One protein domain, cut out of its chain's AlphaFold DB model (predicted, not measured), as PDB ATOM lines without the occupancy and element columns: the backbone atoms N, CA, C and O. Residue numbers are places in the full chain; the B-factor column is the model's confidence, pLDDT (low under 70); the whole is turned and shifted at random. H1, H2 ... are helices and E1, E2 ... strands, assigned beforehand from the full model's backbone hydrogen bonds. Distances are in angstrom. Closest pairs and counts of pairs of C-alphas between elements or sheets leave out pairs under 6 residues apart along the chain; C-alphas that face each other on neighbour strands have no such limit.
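Overview. This is residues 503 to 626 of the 1054 residues of the protein "AIG1 family protein" of Hondaea fermentalgiana (UniProt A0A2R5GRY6). Little regular structure: one strongly twisted, branched sheet of six short strands, amid long loops, is grazed by one short helix, and residues 525 to 532 stick out. The printed part has 124 residues, 36 of them in named elements; along the chain come three strands, E1 to E3, then the helix H1, then four strands, E4 to E7; the class is mostly strand, and the neighbour pairs of the branched sheet, E1 and E2, E1 and E6, E2 and E3, E2 and E4, E4 and E5, are antiparallel. It is compact, radius of gyration of the C-alphas 14.0 A, spanning 40 by 39 by 29 A.

Arrangement. E1, residues 516 to 519, E2, 540 to 546, and E3, 552 to 554, form a meander of two antiparallel hairpins; N 517 and O 540 are 2.8 A apart, N 545 and O 553 3.0 A, within hydrogen-bond range. On the other side of E2 lies E4, 577 to 582 (N 541 to O 581, 2.8 A), in a hairpin with E5, 588 to 592 (N 578 to O 591, 2.8 A). E6, 601 to 603, neighbours E1 (N 518 to O 602, 2.9 A). H1, 566 to 570, its O i to N i+4 pair within range, only grazes the sheet; E7, 611 to 613, pairs with no named strand.

Along the chain. E1 begins at C-alpha 516 (5.568, -36.322, -1.622); E7 ends at C-alpha 613 (5.805, -45.456, 6.436). E2 measures 17.3 A.

Size, cuts and confidence. The printed part has no cut; E1 to E2 and E3 to H1 are long links. Of the printed residues, 54 have pLDDT under 70, among them 521 to 537.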
ATOM      1  N   GLN A 503       4.008 -25.148   1.515       75.31
ATOM      2  CA  GLN A 503       3.487 -23.938   0.861       75.31
ATOM      3  C   GLN A 503       4.383 -23.403  -0.263       75.31
ATOM      4  O   GLN A 503       4.053 -22.397  -0.886       75.31
ATOM      5  N   GLN A 504       5.520 -24.047  -0.521       82.12
ATOM      6  CA  GLN A 504       6.476 -23.610  -1.529       82.12
ATOM      7  C   GLN A 504       6.304 -24.402  -2.832       82.12
ATOM      8  O   GLN A 504       6.054 -25.613  -2.794       82.12
ATOM      9  N   PRO A 505       6.489 -23.759  -3.998       83.81
ATOM     10  CA  PRO A 505       6.556 -24.476  -5.262       83.81
ATOM     11  C   PRO A 505       7.777 -25.403  -5.284       83.81
ATOM     12  O   PRO A 505       8.845 -25.108  -4.725       83.81
ATOM     13  N   VAL A 506       7.643 -26.549  -5.949       86.94
ATOM     14  CA  VAL A 506       8.764 -27.472  -6.137       86.94
ATOM     15  C   VAL A 506       9.785 -26.816  -7.071       86.94
ATOM     16  O   VAL A 506       9.511 -26.541  -8.238       86.94
ATOM     17  N   SER A 507      10.996 -26.581  -6.560       88.56
ATOM     18  CA  SER A 507      12.111 -25.972  -7.294       88.56
ATOM     19  C   SER A 507      13.301 -26.928  -7.388       88.56
ATOM     20  O   SER A 507      13.415 -27.884  -6.618       88.56
ATOM     21  N   THR A 508      14.225 -26.676  -8.322       82.69
ATOM     22  CA  THR A 508      15.399 -27.550  -8.517       82.69
ATOM     23  C   THR A 508      16.328 -27.561  -7.303       82.69
ATOM     24  O   THR A 508      17.059 -28.531  -7.112       82.69
ATOM     25  N   SER A 509      16.274 -26.513  -6.476       79.75
ATOM     26  CA  SER A 509      17.021 -26.380  -5.225       79.75
ATOM     27  C   SER A 509      16.318 -26.991  -4.015       79.75
ATOM     28  O   SER A 509      16.992 -27.303  -3.040       79.75
ATOM     29  N   THR A 510      14.992 -27.157  -4.049       86.06
ATOM     30  CA  THR A 510      14.230 -27.687  -2.904       86.06
ATOM     31  C   THR A 510      13.885 -29.167  -3.049       86.06
ATOM     32  O   THR A 510      13.713 -29.848  -2.034       86.06
ATOM     33  N   ILE A 511      13.828 -29.684  -4.284       88.62
ATOM     34  CA  ILE A 511      13.371 -31.045  -4.591       88.62
ATOM     35  C   ILE A 511      14.344 -32.124  -4.103       88.62
ATOM     36  O   ILE A 511      15.562 -31.961  -4.134       88.62
ATOM     37  N   PHE A 512      13.791 -33.250  -3.654       88.00
ATOM     38  CA  PHE A 512      14.544 -34.413  -3.191       88.00
ATOM     39  C   PHE A 512      13.825 -35.722  -3.532       88.00
ATOM     40  O   PHE A 512      12.617 -35.752  -3.765       88.00
ATOM     41  N   ALA A 513      14.573 -36.827  -3.564       86.69
ATOM     42  CA  ALA A 513      14.005 -38.146  -3.817       86.69
ATOM     43  C   ALA A 513      13.168 -38.591  -2.613       86.69
ATOM     44  O   ALA A 513      13.594 -38.469  -1.468       86.69
ATOM     45  N   GLY A 514      11.983 -39.124  -2.877       84.19
ATOM     46  CA  GLY A 514      11.012 -39.489  -1.855       84.19
ATOM     47  C   GLY A 514      10.094 -38.348  -1.419       84.19
ATOM     48  O   GLY A 514       9.186 -38.618  -0.637       84.19
ATOM     49  N   ALA A 515      10.290 -37.120  -1.920       88.31
ATOM     50  CA  ALA A 515       9.375 -36.012  -1.662       88.31
ATOM     51  C   ALA A 515       7.964 -36.376  -2.135       88.31
ATOM     52  O   ALA A 515       7.795 -36.845  -3.267       88.31
ATOM     53  N   ILE A 516       6.975 -36.168  -1.268       89.69
ATOM     54  CA  ILE A 516       5.568 -36.322  -1.622       89.69
ATOM     55  C   ILE A 516       5.097 -35.009  -2.233       89.69
ATOM     56  O   ILE A 516       5.320 -33.937  -1.671       89.69
ATOM     57  N   VAL A 517       4.511 -35.101  -3.418       90.69
ATOM     58  CA  VAL A 517       4.066 -33.955  -4.202       90.69
ATOM     59  C   VAL A 517       2.651 -34.179  -4.704       90.69
ATOM     60  O   VAL A 517       2.269 -35.307  -5.009       90.69
ATOM     61  N   VAL A 518       1.899 -33.101  -4.848       89.00
ATOM     62  CA  VAL A 518       0.643 -33.067  -5.597       89.00
ATOM     63  C   VAL A 518       0.734 -32.059  -6.716       89.00
ATOM     64  O   VAL A 518       1.567 -31.153  -6.705       89.00
ATOM     65  N   ARG A 519      -0.118 -32.241  -7.718       85.25
ATOM     66  CA  ARG A 519      -0.258 -31.280  -8.802       85.25
ATOM     67  C   ARG A 519      -1.167 -30.141  -8.347       85.25
ATOM     68  O   ARG A 519      -2.160 -30.387  -7.670       85.25
ATOM     69  N   ASN A 520      -0.831 -28.910  -8.710       75.50
ATOM     70  CA  ASN A 520      -1.670 -27.753  -8.417       75.50
ATOM     71  C   ASN A 520      -2.994 -27.818  -9.217       75.50
ATOM     72  O   ASN A 520      -2.962 -27.849 -10.447       75.50
ATOM     73  N   GLU A 521      -4.139 -27.861  -8.527       63.34
ATOM     74  CA  GLU A 521      -5.473 -28.055  -9.128       63.34
ATOM     75  C   GLU A 521      -6.123 -26.751  -9.643       63.34
ATOM     76  O   GLU A 521      -7.083 -26.805 -10.405       63.34
ATOM     77  N   GLU A 522      -5.609 -25.572  -9.275       51.84
ATOM     78  CA  GLU A 522      -6.351 -24.299  -9.380       51.84
ATOM     79  C   GLU A 522      -6.413 -23.652 -10.787       51.84
ATOM     80  O   GLU A 522      -7.046 -22.610 -10.935       51.84
ATOM     81  N   VAL A 523      -5.790 -24.217 -11.834       47.53
ATOM     82  CA  VAL A 523      -5.511 -23.482 -13.101       47.53
ATOM     83  C   VAL A 523      -6.184 -24.074 -14.357       47.53
ATOM     84  O   VAL A 523      -5.620 -23.993 -15.445       47.53
ATOM     85  N   TRP A 524      -7.367 -24.695 -14.276       45.34
ATOM     86  CA  TRP A 524      -8.023 -25.243 -15.483       45.34
ATOM     87  C   TRP A 524      -9.471 -24.792 -15.695       45.34
ATOM     88  O   TRP A 524     -10.391 -25.318 -15.080       45.34
ATOM     89  N   ASP A 525      -9.635 -23.911 -16.685       40.62
ATOM     90  CA  ASP A 525     -10.834 -23.762 -17.508       40.62
ATOM     91  C   ASP A 525     -10.450 -24.091 -18.970       40.62
ATOM     92  O   ASP A 525      -9.433 -23.608 -19.469       40.62
ATOM     93  N   HIS A 526     -11.288 -24.894 -19.634       38.66
ATOM     94  CA  HIS A 526     -11.333 -25.254 -21.065       38.66
ATOM     95  C   HIS A 526     -10.721 -26.580 -21.598       38.66
ATOM     96  O   HIS A 526      -9.534 -26.882 -21.496       38.66
ATOM     97  N   ASP A 527     -11.625 -27.307 -22.275       37.25
ATOM     98  CA  ASP A 527     -11.478 -28.272 -23.379       37.25
ATOM     99  C   ASP A 527     -10.982 -29.703 -23.079       37.25
ATOM    100  O   ASP A 527     -10.132 -30.279 -23.752       37.25
ATOM    101  N   GLY A 528     -11.631 -30.292 -22.073       41.84
ATOM    102  CA  GLY A 528     -11.957 -31.703 -21.787       41.84
ATOM    103  C   GLY A 528     -11.668 -32.903 -22.719       41.84
ATOM    104  O   GLY A 528     -12.451 -33.847 -22.621       41.84
ATOM    105  N   GLN A 529     -10.639 -32.969 -23.578       40.41
ATOM    106  CA  GLN A 529     -10.398 -34.199 -24.374       40.41
ATOM    107  C   GLN A 529      -8.973 -34.778 -24.454       40.41
ATOM    108  O   GLN A 529      -8.882 -35.983 -24.670       40.41
ATOM    109  N   ASP A 530      -7.882 -34.039 -24.216       40.44
ATOM    110  CA  ASP A 530      -6.545 -34.549 -24.615       40.44
ATOM    111  C   ASP A 530      -5.511 -34.769 -23.484       40.44
ATOM    112  O   ASP A 530      -4.453 -35.348 -23.733       40.44
ATOM    113  N   ALA A 531      -5.779 -34.398 -22.227       44.78
ATOM    114  CA  ALA A 531      -4.895 -34.751 -21.110       44.78
ATOM    115  C   ALA A 531      -5.520 -35.892 -20.306       44.78
ATOM    116  O   ALA A 531      -6.458 -35.665 -19.552       44.78
ATOM    117  N   MET A 532      -5.005 -37.115 -20.470       50.78
ATOM    118  CA  MET A 532      -5.494 -38.290 -19.747       50.78
ATOM    119  C   MET A 532      -5.683 -37.984 -18.253       50.78
ATOM    120  O   MET A 532      -4.727 -37.627 -17.564       50.78
ATOM    121  N   ASP A 533      -6.906 -38.181 -17.752       54.78
ATOM    122  CA  ASP A 533      -7.352 -38.016 -16.355       54.78
ATOM    123  C   ASP A 533      -6.573 -38.873 -15.321       54.78
ATOM    124  O   ASP A 533      -6.929 -38.949 -14.143       54.78
ATOM    125  N   GLN A 534      -5.502 -39.545 -15.746       56.16
ATOM    126  CA  GLN A 534      -4.725 -40.524 -14.988       56.16
ATOM    127  C   GLN A 534      -3.649 -39.902 -14.073       56.16
ATOM    128  O   GLN A 534      -3.146 -40.575 -13.181       56.16
ATOM    129  N   ASP A 535      -3.317 -38.621 -14.229       57.91
ATOM    130  CA  ASP A 535      -2.341 -37.924 -13.364       57.91
ATOM    131  C   ASP A 535      -2.983 -37.026 -12.292       57.91
ATOM    132  O   ASP A 535      -2.291 -36.385 -11.509       57.91
ATOM    133  N   TRP A 536      -4.311 -36.926 -12.280       60.12
ATOM    134  CA  TRP A 536      -5.002 -35.716 -11.820       60.12
ATOM    135  C   TRP A 536      -5.632 -35.785 -10.427       60.12
ATOM    136  O   TRP A 536      -6.517 -34.990 -10.142       60.12
ATOM    137  N   SER A 537      -5.302 -36.754  -9.567       61.12
ATOM    138  CA  SER A 537      -6.141 -36.915  -8.362       61.12
ATOM    139  C   SER A 537      -5.541 -37.611  -7.147       61.12
ATOM    140  O   SER A 537      -6.272 -38.202  -6.352       61.12
ATOM    141  N   GLY A 538      -4.229 -37.547  -6.963       73.38
ATOM    142  CA  GLY A 538      -3.653 -38.016  -5.710       73.38
ATOM    143  C   GLY A 538      -2.182 -37.677  -5.554       73.38
ATOM    144  O   GLY A 538      -1.561 -37.219  -6.509       73.38
ATOM    145  N   PRO A 539      -1.614 -37.925  -4.367       86.12
ATOM    146  CA  PRO A 539      -0.199 -37.721  -4.103       86.12
ATOM    147  C   PRO A 539       0.677 -38.566  -5.031       86.12
ATOM    148  O   PRO A 539       0.364 -39.710  -5.390       86.12
ATOM    149  N   GLY A 540       1.821 -38.001  -5.378       88.38
ATOM    150  CA  GLY A 540       2.913 -38.654  -6.067       88.38
ATOM    151  C   GLY A 540       4.199 -38.575  -5.256       88.38
ATOM    152  O   GLY A 540       4.325 -37.784  -4.328       88.38
ATOM    153  N   MET A 541       5.169 -39.417  -5.593       89.44
ATOM    154  CA  MET A 541       6.488 -39.426  -4.968       89.44
ATOM    155  C   MET A 541       7.572 -39.164  -5.999       89.44
ATOM    156  O   MET A 541       7.685 -39.893  -6.987       89.44
ATOM    157  N   VAL A 542       8.409 -38.163  -5.752       90.31
ATOM    158  CA  VAL A 542       9.558 -37.856  -6.605       90.31
ATOM    159  C   VAL A 542      10.557 -39.014  -6.549       90.31
ATOM    160  O   VAL A 542      11.110 -39.330  -5.501       90.31
ATOM    161  N   LEU A 543      10.818 -39.658  -7.683       88.50
ATOM    162  CA  LEU A 543      11.792 -40.744  -7.805       88.50
ATOM    163  C   LEU A 543      13.197 -40.215  -8.106       88.50
ATOM    164  O   LEU A 543      14.194 -40.696  -7.570       88.50
ATOM    165  N   SER A 544      13.280 -39.250  -9.017       89.88
ATOM    166  CA  SER A 544      14.539 -38.694  -9.527       89.88
ATOM    167  C   SER A 544      14.296 -37.343 -10.180       89.88
ATOM    168  O   SER A 544      13.164 -37.032 -10.538       89.88
ATOM    169  N   TRP A 545      15.338 -36.539 -10.336       92.44
ATOM    170  CA  TRP A 545      15.269 -35.271 -11.054       92.44
ATOM    171  C   TRP A 545      16.612 -34.910 -11.666       92.44
ATOM    172  O   TRP A 545      17.640 -35.473 -11.294       92.44
ATOM    173  N   THR A 546      16.607 -33.966 -12.594       88.50
ATOM    174  CA  THR A 546      17.816 -33.445 -13.221       88.50
ATOM    175  C   THR A 546      17.899 -31.951 -12.964       88.50
ATOM    176  O   THR A 546      16.957 -31.214 -13.258       88.50
ATOM    177  N   ASP A 547      19.026 -31.485 -12.431       87.06
ATOM    178  CA  ASP A 547      19.262 -30.048 -12.273       87.06
ATOM    179  C   ASP A 547      19.510 -29.351 -13.623       87.06
ATOM    180  O   ASP A 547      19.631 -29.982 -14.677       87.06
ATOM    181  N   MET A 548      19.612 -28.022 -13.605       83.44
ATOM    182  CA  MET A 548      19.874 -27.231 -14.815       83.44
ATOM    183  C   MET A 548      21.233 -27.546 -15.469       83.44
ATOM    184  O   MET A 548      21.416 -27.296 -16.659       83.44
ATOM    185  N   ASN A 549      22.161 -28.166 -14.732       85.75
ATOM    186  CA  ASN A 549      23.475 -28.593 -15.214       85.75
ATOM    187  C   ASN A 549      23.474 -30.027 -15.772       85.75
ATOM    188  O   ASN A 549      24.541 -30.578 -16.046       85.75
ATOM    189  N   ARG A 550      22.294 -30.632 -15.971       84.62
ATOM    190  CA  ARG A 550      22.109 -32.007 -16.472       84.62
ATOM    191  C   ARG A 550      22.598 -33.099 -15.519       84.62
ATOM    192  O   ARG A 550      22.739 -34.250 -15.937       84.62
ATOM    193  N   LYS A 551      22.853 -32.781 -14.250       87.94
ATOM    194  CA  LYS A 551      23.196 -33.795 -13.256       87.94
ATOM    195  C   LYS A 551      21.912 -34.426 -12.729       87.94
ATOM    196  O   LYS A 551      21.002 -33.727 -12.291       87.94
ATOM    197  N   VAL A 552      21.853 -35.754 -12.799       87.50
ATOM    198  CA  VAL A 552      20.699 -36.549 -12.362       87.50
ATOM    199  C   VAL A 552      20.865 -36.935 -10.893       87.50
ATOM    200  O   VAL A 552      21.923 -37.426 -10.492       87.50
ATOM    201  N   TYR A 553      19.808 -36.752 -10.113       87.12
ATOM    202  CA  TYR A 553      19.693 -37.114  -8.705       87.12
ATOM    203  C   TYR A 553      18.540 -38.111  -8.505       87.12
ATOM    204  O   TYR A 553      17.626 -38.202  -9.326       87.12
ATOM    205  N   GLY A 554      18.568 -38.863  -7.402       87.06
ATOM    206  CA  GLY A 554      17.563 -39.880  -7.075       87.06
ATOM    207  C   GLY A 554      17.783 -41.235  -7.762       87.06
ATOM    208  O   GLY A 554      18.894 -41.583  -8.168       87.06
ATOM    209  N   THR A 555      16.730 -42.052  -7.845       82.06
ATOM    210  CA  THR A 555      16.825 -43.425  -8.362       82.06
ATOM    211  C   THR A 555      16.827 -43.449  -9.887       82.06
ATOM    212  O   THR A 555      15.802 -43.219 -10.519       82.06
ATOM    213  N   THR A 556      17.967 -43.800 -10.483       76.25
ATOM    214  CA  THR A 556      18.138 -43.945 -11.943       76.25
ATOM    215  C   THR A 556      17.877 -45.358 -12.456       76.25
ATOM    216  O   THR A 556      18.028 -45.619 -13.647       76.25
ATOM    217  N   ARG A 557      17.466 -46.288 -11.583       77.25
ATOM    218  CA  ARG A 557      17.037 -47.642 -11.966       77.25
ATOM    219  C   ARG A 557      15.648 -47.939 -11.413       77.25
ATOM    220  O   ARG A 557      15.396 -47.577 -10.261       77.25
ATOM    221  N   PRO A 558      14.780 -48.611 -12.188       70.31
ATOM    222  CA  PRO A 558      13.465 -48.973 -11.698       70.31
ATOM    223  C   PRO A 558      13.632 -49.955 -10.528       70.31
ATOM    224  O   PRO A 558      14.514 -50.825 -10.579       70.31
ATOM    225  N   PRO A 559      12.836 -49.831  -9.452       65.31
ATOM    226  CA  PRO A 559      12.779 -50.840  -8.399       65.31
ATOM    227  C   PRO A 559      12.576 -52.253  -8.977       65.31
ATOM    228  O   PRO A 559      11.960 -52.420 -10.026       65.31
ATOM    229  N   ARG A 560      13.083 -53.302  -8.311       62.19
ATOM    230  CA  ARG A 560      12.961 -54.697  -8.807       62.19
ATOM    231  C   ARG A 560      11.508 -55.164  -8.982       62.19
ATOM    232  O   ARG A 560      11.257 -56.125  -9.696       62.19
ATOM    233  N   ASP A 561      10.597 -54.507  -8.291       62.69
ATOM    234  CA  ASP A 561       9.153 -54.699  -8.244       62.69
ATOM    235  C   ASP A 561       8.384 -53.589  -8.985       62.69
ATOM    236  O   ASP A 561       7.168 -53.468  -8.852       62.69
ATOM    237  N   TRP A 562       9.086 -52.785  -9.784       64.31
ATOM    238  CA  TRP A 562       8.486 -51.817 -10.685       64.31
ATOM    239  C   TRP A 562       7.696 -52.529 -11.786       64.31
ATOM    240  O   TRP A 562       8.247 -53.333 -12.537       64.31
ATOM    241  N   THR A 563       6.407 -52.217 -11.893       58.25
ATOM    242  CA  THR A 563       5.524 -52.764 -12.936       58.25
ATOM    243  C   THR A 563       4.962 -51.695 -13.873       58.25
ATOM    244  O   THR A 563       4.181 -52.030 -14.762       58.25
ATOM    245  N   GLY A 564       5.362 -50.429 -13.698       62.44
ATOM    246  CA  GLY A 564       5.030 -49.347 -14.626       62.44
ATOM    247  C   GLY A 564       5.829 -49.439 -15.930       62.44
ATOM    248  O   GLY A 564       6.740 -50.261 -16.060       62.44
ATOM    249  N   ASN A 565       5.505 -48.579 -16.896       59.38
ATOM    250  CA  ASN A 565       6.111 -48.604 -18.227       59.38
ATOM    251  C   ASN A 565       7.657 -48.512 -18.156       59.38
ATOM    252  O   ASN A 565       8.179 -47.505 -17.663       59.38
ATOM    253  N   PRO A 566       8.410 -49.522 -18.639       59.56
ATOM    254  CA  PRO A 566       9.873 -49.482 -18.657       59.56
ATOM    255  C   PRO A 566      10.416 -48.277 -19.431       59.56
ATOM    256  O   PRO A 566      11.383 -47.657 -19.001       59.56
ATOM    257  N   THR A 567       9.748 -47.875 -20.520       58.75
ATOM    258  CA  THR A 567      10.209 -46.765 -21.366       58.75
ATOM    259  C   THR A 567      10.045 -45.406 -20.692       58.75
ATOM    260  O   THR A 567      10.863 -44.516 -20.923       58.75
ATOM    261  N   ALA A 568       9.057 -45.252 -19.803       61.22
ATOM    262  CA  ALA A 568       8.916 -44.058 -18.967       61.22
ATOM    263  C   ALA A 568      10.089 -43.933 -17.982       61.22
ATOM    264  O   ALA A 568      10.559 -42.834 -17.686       61.22
ATOM    265  N   PHE A 569      10.613 -45.072 -17.516       68.06
ATOM    266  CA  PHE A 569      11.782 -45.100 -16.651       68.06
ATOM    267  C   PHE A 569      13.103 -44.908 -17.427       68.06
ATOM    268  O   PHE A 569      14.040 -44.285 -16.917       68.06
ATOM    269  N   ASP A 570      13.178 -45.370 -18.672       60.72
ATOM    270  CA  ASP A 570      14.356 -45.200 -19.532       60.72
ATOM    271  C   ASP A 570      14.412 -43.827 -20.229       60.72
ATOM    272  O   ASP A 570      15.452 -43.439 -20.767       60.72
ATOM    273  N   ALA A 571      13.321 -43.053 -20.207       60.09
ATOM    274  CA  ALA A 571      13.293 -41.711 -20.776       60.09
ATOM    275  C   ALA A 571      14.289 -40.784 -20.045       60.09
ATOM    276  O   ALA A 571      14.229 -40.673 -18.816       60.09
ATOM    277  N   PRO A 572      15.200 -40.093 -20.760       61.09
ATOM    278  CA  PRO A 572      16.146 -39.183 -20.126       61.09
ATOM    279  C   PRO A 572      15.395 -38.034 -19.451       61.09
ATOM    280  O   PRO A 572      14.597 -37.346 -20.088       61.09
ATOM    281  N   ILE A 573      15.671 -37.817 -18.166       69.75
ATOM    282  CA  ILE A 573      15.119 -36.689 -17.414       69.75
ATOM    283  C   ILE A 573      15.877 -35.435 -17.853       69.75
ATOM    284  O   ILE A 573      17.092 -35.325 -17.659       69.75
ATOM    285  N   LEU A 574      15.169 -34.514 -18.496       78.50
ATOM    286  CA  LEU A 574      15.727 -33.271 -19.025       78.50
ATOM    287  C   LEU A 574      16.175 -32.343 -17.881       78.50
ATOM    288  O   LEU A 574      15.591 -32.401 -16.803       78.50
ATOM    289  N   PRO A 575      17.183 -31.474 -18.082       83.75
ATOM    290  CA  PRO A 575      17.559 -30.486 -17.072       83.75
ATOM    291  C   PRO A 575      16.362 -29.622 -16.651       83.75
ATOM    292  O   PRO A 575      15.646 -29.097 -17.503       83.75
ATOM    293  N   GLY A 576      16.144 -29.504 -15.341       85.06
ATOM    294  CA  GLY A 576      14.986 -28.831 -14.754       85.06
ATOM    295  C   GLY A 576      13.720 -29.687 -14.688       85.06
ATOM    296  O   GLY A 576      12.637 -29.130 -14.574       85.06
ATOM    297  N   TRP A 577      13.820 -31.015 -14.783       88.38
ATOM    298  CA  TRP A 577      12.671 -31.922 -14.697       88.38
ATOM    299  C   TRP A 577      12.830 -32.928 -13.567       88.38
ATOM    300  O   TRP A 577      13.938 -33.348 -13.243       88.38
ATOM    301  N   CYS A 578      11.710 -33.351 -12.997       89.94
ATOM    302  CA  CYS A 578      11.617 -34.457 -12.061       89.94
ATOM    303  C   CYS A 578      10.757 -35.575 -12.624       89.94
ATOM    304  O   CYS A 578       9.993 -35.387 -13.561       89.94
ATOM    305  N   ARG A 579      10.897 -36.755 -12.039       89.25
ATOM    306  CA  ARG A 579      10.113 -37.945 -12.315       89.25
ATOM    307  C   ARG A 579       9.320 -38.277 -11.066       89.25
ATOM    308  O   ARG A 579       9.926 -38.489 -10.015       89.25
ATOM    309  N   VAL A 580       8.006 -38.372 -11.190       88.19
ATOM    310  CA  VAL A 580       7.075 -38.599 -10.081       88.19
ATOM    311  C   VAL A 580       6.352 -39.926 -10.283       88.19
ATOM    312  O   VAL A 580       5.952 -40.260 -11.395       88.19
ATOM    313  N   TYR A 581       6.216 -40.709  -9.217       85.50
ATOM    314  CA  TYR A 581       5.374 -41.900  -9.147       85.50
ATOM    315  C   TYR A 581       4.045 -41.571  -8.483       85.50
ATOM    316  O   TYR A 581       4.026 -41.319  -7.281       85.50
ATOM    317  N   TRP A 582       2.946 -41.614  -9.227       84.88
ATOM    318  CA  TRP A 582       1.620 -41.311  -8.696       84.88
ATOM    319  C   TRP A 582       1.032 -42.520  -7.984       84.88
ATOM    320  O   TRP A 582       0.876 -43.580  -8.584       84.88
ATOM    321  N   PHE A 583       0.680 -42.388  -6.705       78.25
ATOM    322  CA  PHE A 583       0.154 -43.521  -5.937       78.25
ATOM    323  C   PHE A 583      -1.247 -43.939  -6.395       78.25
ATOM    324  O   PHE A 583      -1.546 -45.135  -6.448       78.25
ATOM    325  N   ALA A 584      -2.075 -42.960  -6.766       70.62
ATOM    326  CA  ALA A 584      -3.464 -43.175  -7.162       70.62
ATOM    327  C   ALA A 584      -3.598 -43.972  -8.464       70.62
ATOM    328  O   ALA A 584      -4.591 -44.668  -8.650       70.62
ATOM    329  N   THR A 585      -2.613 -43.910  -9.360       72.81
ATOM    330  CA  THR A 585      -2.682 -44.578 -10.671       72.81
ATOM    331  C   THR A 585      -1.529 -45.542 -10.919       72.81
ATOM    332  O   THR A 585      -1.605 -46.414 -11.782       72.81
ATOM    333  N   GLY A 586      -0.473 -45.442 -10.113       72.12
ATOM    334  CA  GLY A 586       0.744 -46.236 -10.197       72.12
ATOM    335  C   GLY A 586       1.521 -46.042 -11.495       72.12
ATOM    336  O   GLY A 586       2.332 -46.913 -11.832       72.12
ATOM    337  N   PHE A 587       1.277 -44.935 -12.200       76.50
ATOM    338  CA  PHE A 587       2.087 -44.466 -13.315       76.50
ATOM    339  C   PHE A 587       3.270 -43.637 -12.827       76.50
ATOM    340  O   PHE A 587       3.292 -43.113 -11.711       76.50
ATOM    341  N   THR A 588       4.266 -43.522 -13.699       79.88
ATOM    342  CA  THR A 588       5.353 -42.571 -13.525       79.88
ATOM    343  C   THR A 588       5.400 -41.631 -14.704       79.88
ATOM    344  O   THR A 588       5.527 -42.094 -15.833       79.88
ATOM    345  N   ASN A 589       5.366 -40.338 -14.400       81.19
ATOM    346  CA  ASN A 589       5.461 -39.258 -15.372       81.19
ATOM    347  C   ASN A 589       6.560 -38.274 -14.984       81.19
ATOM    348  O   ASN A 589       7.052 -38.283 -13.848       81.19
ATOM    349  N   CYS A 590       7.006 -37.476 -15.952       84.06
ATOM    350  CA  CYS A 590       7.986 -36.431 -15.717       84.06
ATOM    351  C   CYS A 590       7.273 -35.080 -15.605       84.06
ATOM    352  O   CYS A 590       6.261 -34.842 -16.243       84.06
ATOM    353  N   TYR A 591       7.798 -34.189 -14.774       84.81
ATOM    354  CA  TYR A 591       7.248 -32.854 -14.556       84.81
ATOM    355  C   TYR A 591       8.377 -31.846 -14.574       84.81
ATOM    356  O   TYR A 591       9.463 -32.102 -14.042       84.81
ATOM    357  N   ARG A 592       8.133 -30.690 -15.183       83.69
ATOM    358  CA  ARG A 592       9.083 -29.585 -15.156       83.69
ATOM    359  C   ARG A 592       9.065 -28.944 -13.770       83.69
ATOM    360  O   ARG A 592       8.008 -28.728 -13.196       83.69
ATOM    361  N   ILE A 593      10.244 -28.662 -13.239       86.25
ATOM    362  CA  ILE A 593      10.442 -28.086 -11.914       86.25
ATOM    363  C   ILE A 593      10.526 -26.559 -12.030       86.25
ATOM    364  O   ILE A 593      11.290 -26.058 -12.860       86.25
ATOM    365  N   GLY A 594       9.817 -25.831 -11.163       72.62
ATOM    366  CA  GLY A 594       9.885 -24.369 -11.076       72.62
ATOM    367  C   GLY A 594       9.315 -23.640 -12.293       72.62
ATOM    368  O   GLY A 594       9.878 -22.633 -12.715       72.62
ATOM    369  N   TYR A 595       8.260 -24.182 -12.903       68.75
ATOM    370  CA  TYR A 595       7.581 -23.562 -14.037       68.75
ATOM    371  C   TYR A 595       6.145 -23.211 -13.627       68.75
ATOM    372  O   TYR A 595       5.397 -24.100 -13.227       68.75
ATOM    373  N   GLU A 596       5.794 -21.924 -13.706       59.56
ATOM    374  CA  GLU A 596       4.517 -21.334 -13.260       59.56
ATOM    375  C   GLU A 596       3.368 -21.642 -14.238       59.56
ATOM    376  O   GLU A 596       2.744 -20.746 -14.792       59.56
ATOM    377  N   ASP A 597       3.123 -22.919 -14.516       59.00
ATOM    378  CA  ASP A 597       2.126 -23.345 -15.502       59.00
ATOM    379  C   ASP A 597       1.354 -24.586 -15.024       59.00
ATOM    380  O   ASP A 597       1.600 -25.126 -13.946       59.00
ATOM    381  N   ARG A 598       0.429 -25.074 -15.863       53.53
ATOM    382  CA  ARG A 598      -0.526 -26.198 -15.676       53.53
ATOM    383  C   ARG A 598       0.034 -27.533 -15.125       53.53
ATOM    384  O   ARG A 598      -0.716 -28.501 -14.978       53.53
ATOM    385  N   HIS A 599       1.333 -27.635 -14.858       63.56
ATOM    386  CA  HIS A 599       2.043 -28.821 -14.370       63.56
ATOM    387  C   HIS A 599       2.816 -28.578 -13.068       63.56
ATOM    388  O   HIS A 599       3.647 -29.413 -12.708       63.56
ATOM    389  N   ASP A 600       2.559 -27.462 -12.382       79.69
ATOM    390  CA  ASP A 600       3.270 -27.131 -11.155       79.69
ATOM    391  C   ASP A 600       3.019 -28.172 -10.054       79.69
ATOM    392  O   ASP A 600       1.899 -28.661  -9.851       79.69
ATOM    393  N   LEU A 601       4.102 -28.529  -9.365       87.44
ATOM    394  CA  LEU A 601       4.093 -29.480  -8.265       87.44
ATOM    395  C   LEU A 601       4.199 -28.705  -6.953       87.44
ATOM    396  O   LEU A 601       5.056 -27.835  -6.796       87.44
ATOM    397  N   ARG A 602       3.365 -29.074  -5.984       89.00
ATOM    398  CA  ARG A 602       3.414 -28.581  -4.605       89.00
ATOM    399  C   ARG A 602       3.821 -29.723  -3.687       89.00
ATOM    400  O   ARG A 602       3.445 -30.870  -3.927       89.00
ATOM    401  N   TYR A 603       4.603 -29.428  -2.655       88.94
ATOM    402  CA  TYR A 603       4.924 -30.433  -1.645       88.94
ATOM    403  C   TYR A 603       3.704 -30.740  -0.791       88.94
ATOM    404  O   TYR A 603       2.913 -29.856  -0.473       88.94
ATOM    405  N   GLU A 604       3.600 -31.989  -0.358       86.31
ATOM    406  CA  GLU A 604       2.588 -32.397   0.601       86.31
ATOM    407  C   GLU A 604       3.196 -33.274   1.687       86.31
ATOM    408  O   GLU A 604       4.204 -33.954   1.482       86.31
ATOM    409  N   VAL A 605       2.599 -33.241   2.874       82.06
ATOM    410  CA  VAL A 605       3.081 -34.024   4.006       82.06
ATOM    411  C   VAL A 605       2.534 -35.432   3.869       82.06
ATOM    412  O   VAL A 605       1.326 -35.650   3.860       82.06
ATOM    413  N   GLY A 606       3.432 -36.416   3.800       76.12
ATOM    414  CA  GLY A 606       3.031 -37.813   3.600       76.12
ATOM    415  C   GLY A 606       1.979 -38.322   4.600       76.12
ATOM    416  O   GLY A 606       1.127 -39.114   4.220       76.12
ATOM    417  N   GLU A 607       2.002 -37.870   5.858       75.81
ATOM    418  CA  GLU A 607       0.995 -38.256   6.864       75.81
ATOM    419  C   GLU A 607      -0.406 -37.718   6.540       75.81
ATOM    420  O   GLU A 607      -1.374 -38.462   6.702       75.81
ATOM    421  N   ASP A 608      -0.506 -36.486   6.031       74.19
ATOM    422  CA  ASP A 608      -1.779 -35.840   5.672       74.19
ATOM    423  C   ASP A 608      -2.478 -36.582   4.531       74.19
ATOM    424  O   ASP A 608      -3.697 -36.728   4.526       74.19
ATOM    425  N   VAL A 609      -1.691 -37.150   3.617       68.69
ATOM    426  CA  VAL A 609      -2.184 -38.002   2.526       68.69
ATOM    427  C   VAL A 609      -2.219 -39.491   2.886       68.69
ATOM    428  O   VAL A 609      -2.306 -40.371   2.027       68.69
ATOM    429  N   GLY A 610      -2.117 -39.809   4.178       67.94
ATOM    430  CA  GLY A 610      -2.279 -41.162   4.690       67.94
ATOM    431  C   GLY A 610      -1.133 -42.117   4.348       67.94
ATOM    432  O   GLY A 610      -1.369 -43.318   4.279       67.94
ATOM    433  N   ILE A 611       0.101 -41.650   4.157       72.25
ATOM    434  CA  ILE A 611       1.313 -42.470   3.970       72.25
ATOM    435  C   ILE A 611       2.028 -42.625   5.325       72.25
ATOM    436  O   ILE A 611       2.745 -41.740   5.787       72.25
ATOM    437  N   LEU A 612       1.850 -43.783   5.970       56.34
ATOM    438  CA  LEU A 612       2.316 -44.093   7.331       56.34
ATOM    439  C   LEU A 612       3.796 -44.479   7.438       56.34
ATOM    440  O   LEU A 612       4.380 -44.369   8.515       56.34
ATOM    441  N   GLU A 613       4.410 -45.002   6.374       63.12
ATOM    442  CA  GLU A 613       5.805 -45.456   6.436       63.12
ATOM    443  C   GLU A 613       6.553 -45.130   5.142       63.12
ATOM    444  O   GLU A 613       6.395 -45.800   4.122       63.12
ATOM    445  N   LYS A 614       7.398 -44.095   5.198       58.69
ATOM    446  CA  LYS A 614       8.238 -43.678   4.073       58.69
ATOM    447  C   LYS A 614       9.464 -44.572   3.960       58.69
ATOM    448  O   LYS A 614      10.513 -44.310   4.547       58.69
ATOM    449  N   GLN A 615       9.346 -45.630   3.169       59.28
ATOM    450  CA  GLN A 615      10.511 -46.232   2.534       59.28
ATOM    451  C   GLN A 615      10.781 -45.450   1.248       59.28
ATOM    452  O   GLN A 615      10.395 -45.888   0.171       59.28
ATOM    453  N   ALA A 616      11.432 -44.286   1.370       48.97
ATOM    454  CA  ALA A 616      11.648 -43.302   0.292       48.97
ATOM    455  C   ALA A 616      12.247 -43.865  -1.019       48.97
ATOM    456  O   ALA A 616      12.219 -43.222  -2.057       48.97
ATOM    457  N   HIS A 617      12.776 -45.088  -0.986       55.09
ATOM    458  CA  HIS A 617      13.400 -45.783  -2.108       55.09
ATOM    459  C   HIS A 617      12.552 -46.937  -2.683       55.09
ATOM    460  O   HIS A 617      12.995 -47.598  -3.623       55.09
ATOM    461  N   LYS A 618      11.369 -47.236  -2.119       66.44
ATOM    462  CA  LYS A 618      10.504 -48.361  -2.521       66.44
ATOM    463  C   LYS A 618       9.018 -47.975  -2.456       66.44
ATOM    464  O   LYS A 618       8.371 -48.240  -1.442       66.44
ATOM    465  N   PRO A 619       8.461 -47.411  -3.545       63.56
ATOM    466  CA  PRO A 619       7.057 -46.992  -3.601       63.56
ATOM    467  C   PRO A 619       6.061 -48.121  -3.284       63.56
ATOM    468  O   PRO A 619       5.011 -47.892  -2.693       63.56
ATOM    469  N   SER A 620       6.412 -49.356  -3.642       61.94
ATOM    470  CA  SER A 620       5.650 -50.583  -3.384       61.94
ATOM    471  C   SER A 620       5.528 -50.960  -1.902       61.94
ATOM    472  O   SER A 620       4.646 -51.737  -1.545       61.94
ATOM    473  N   LEU A 621       6.414 -50.445  -1.043       61.81
ATOM    474  CA  LEU A 621       6.457 -50.748   0.390       61.81
ATOM    475  C   LEU A 621       5.915 -49.612   1.261       61.81
ATOM    476  O   LEU A 621       5.912 -49.748   2.488       61.81
ATOM    477  N   CYS A 622       5.440 -48.518   0.659       61.72
ATOM    478  CA  CYS A 622       4.737 -47.468   1.383       61.72
ATOM    479  C   CYS A 622       3.492 -48.064   2.053       61.72
ATOM    480  O   CYS A 622       2.570 -48.544   1.390       61.72
ATOM    481  N   LYS A 623       3.468 -48.062   3.390       57.75
ATOM    482  CA  LYS A 623       2.258 -48.398   4.143       57.75
ATOM    483  C   LYS A 623       1.375 -47.171   4.180       57.75
ATOM    484  O   LYS A 623       1.851 -46.092   4.507       57.75
ATOM    485  N   PHE A 624       0.095 -47.353   3.910       61.59
ATOM    486  CA  PHE A 624      -0.872 -46.269   3.909       61.59
ATOM    487  C   PHE A 624      -1.929 -46.493   5.009       61.59
ATOM    488  O   PHE A 624      -2.363 -47.631   5.225       61.59
ATOM    489  N   ALA A 625      -2.369 -45.428   5.676       53.47
ATOM    490  CA  ALA A 625      -3.329 -45.433   6.776       53.47
ATOM    491  C   ALA A 625      -4.685 -45.957   6.325       53.47
ATOM    492  O   ALA A 625      -5.214 -45.518   5.314       53.47
ATOM    493  N   THR A 626      -5.269 -46.924   7.028       57.72
ATOM    494  CA  THR A 626      -6.677 -47.284   6.799       57.72
ATOM    495  C   THR A 626      -7.550 -46.056   7.075       57.72
ATOM    496  O   THR A 626      -7.466 -45.548   8.194       57.72
TER     497      THR A 626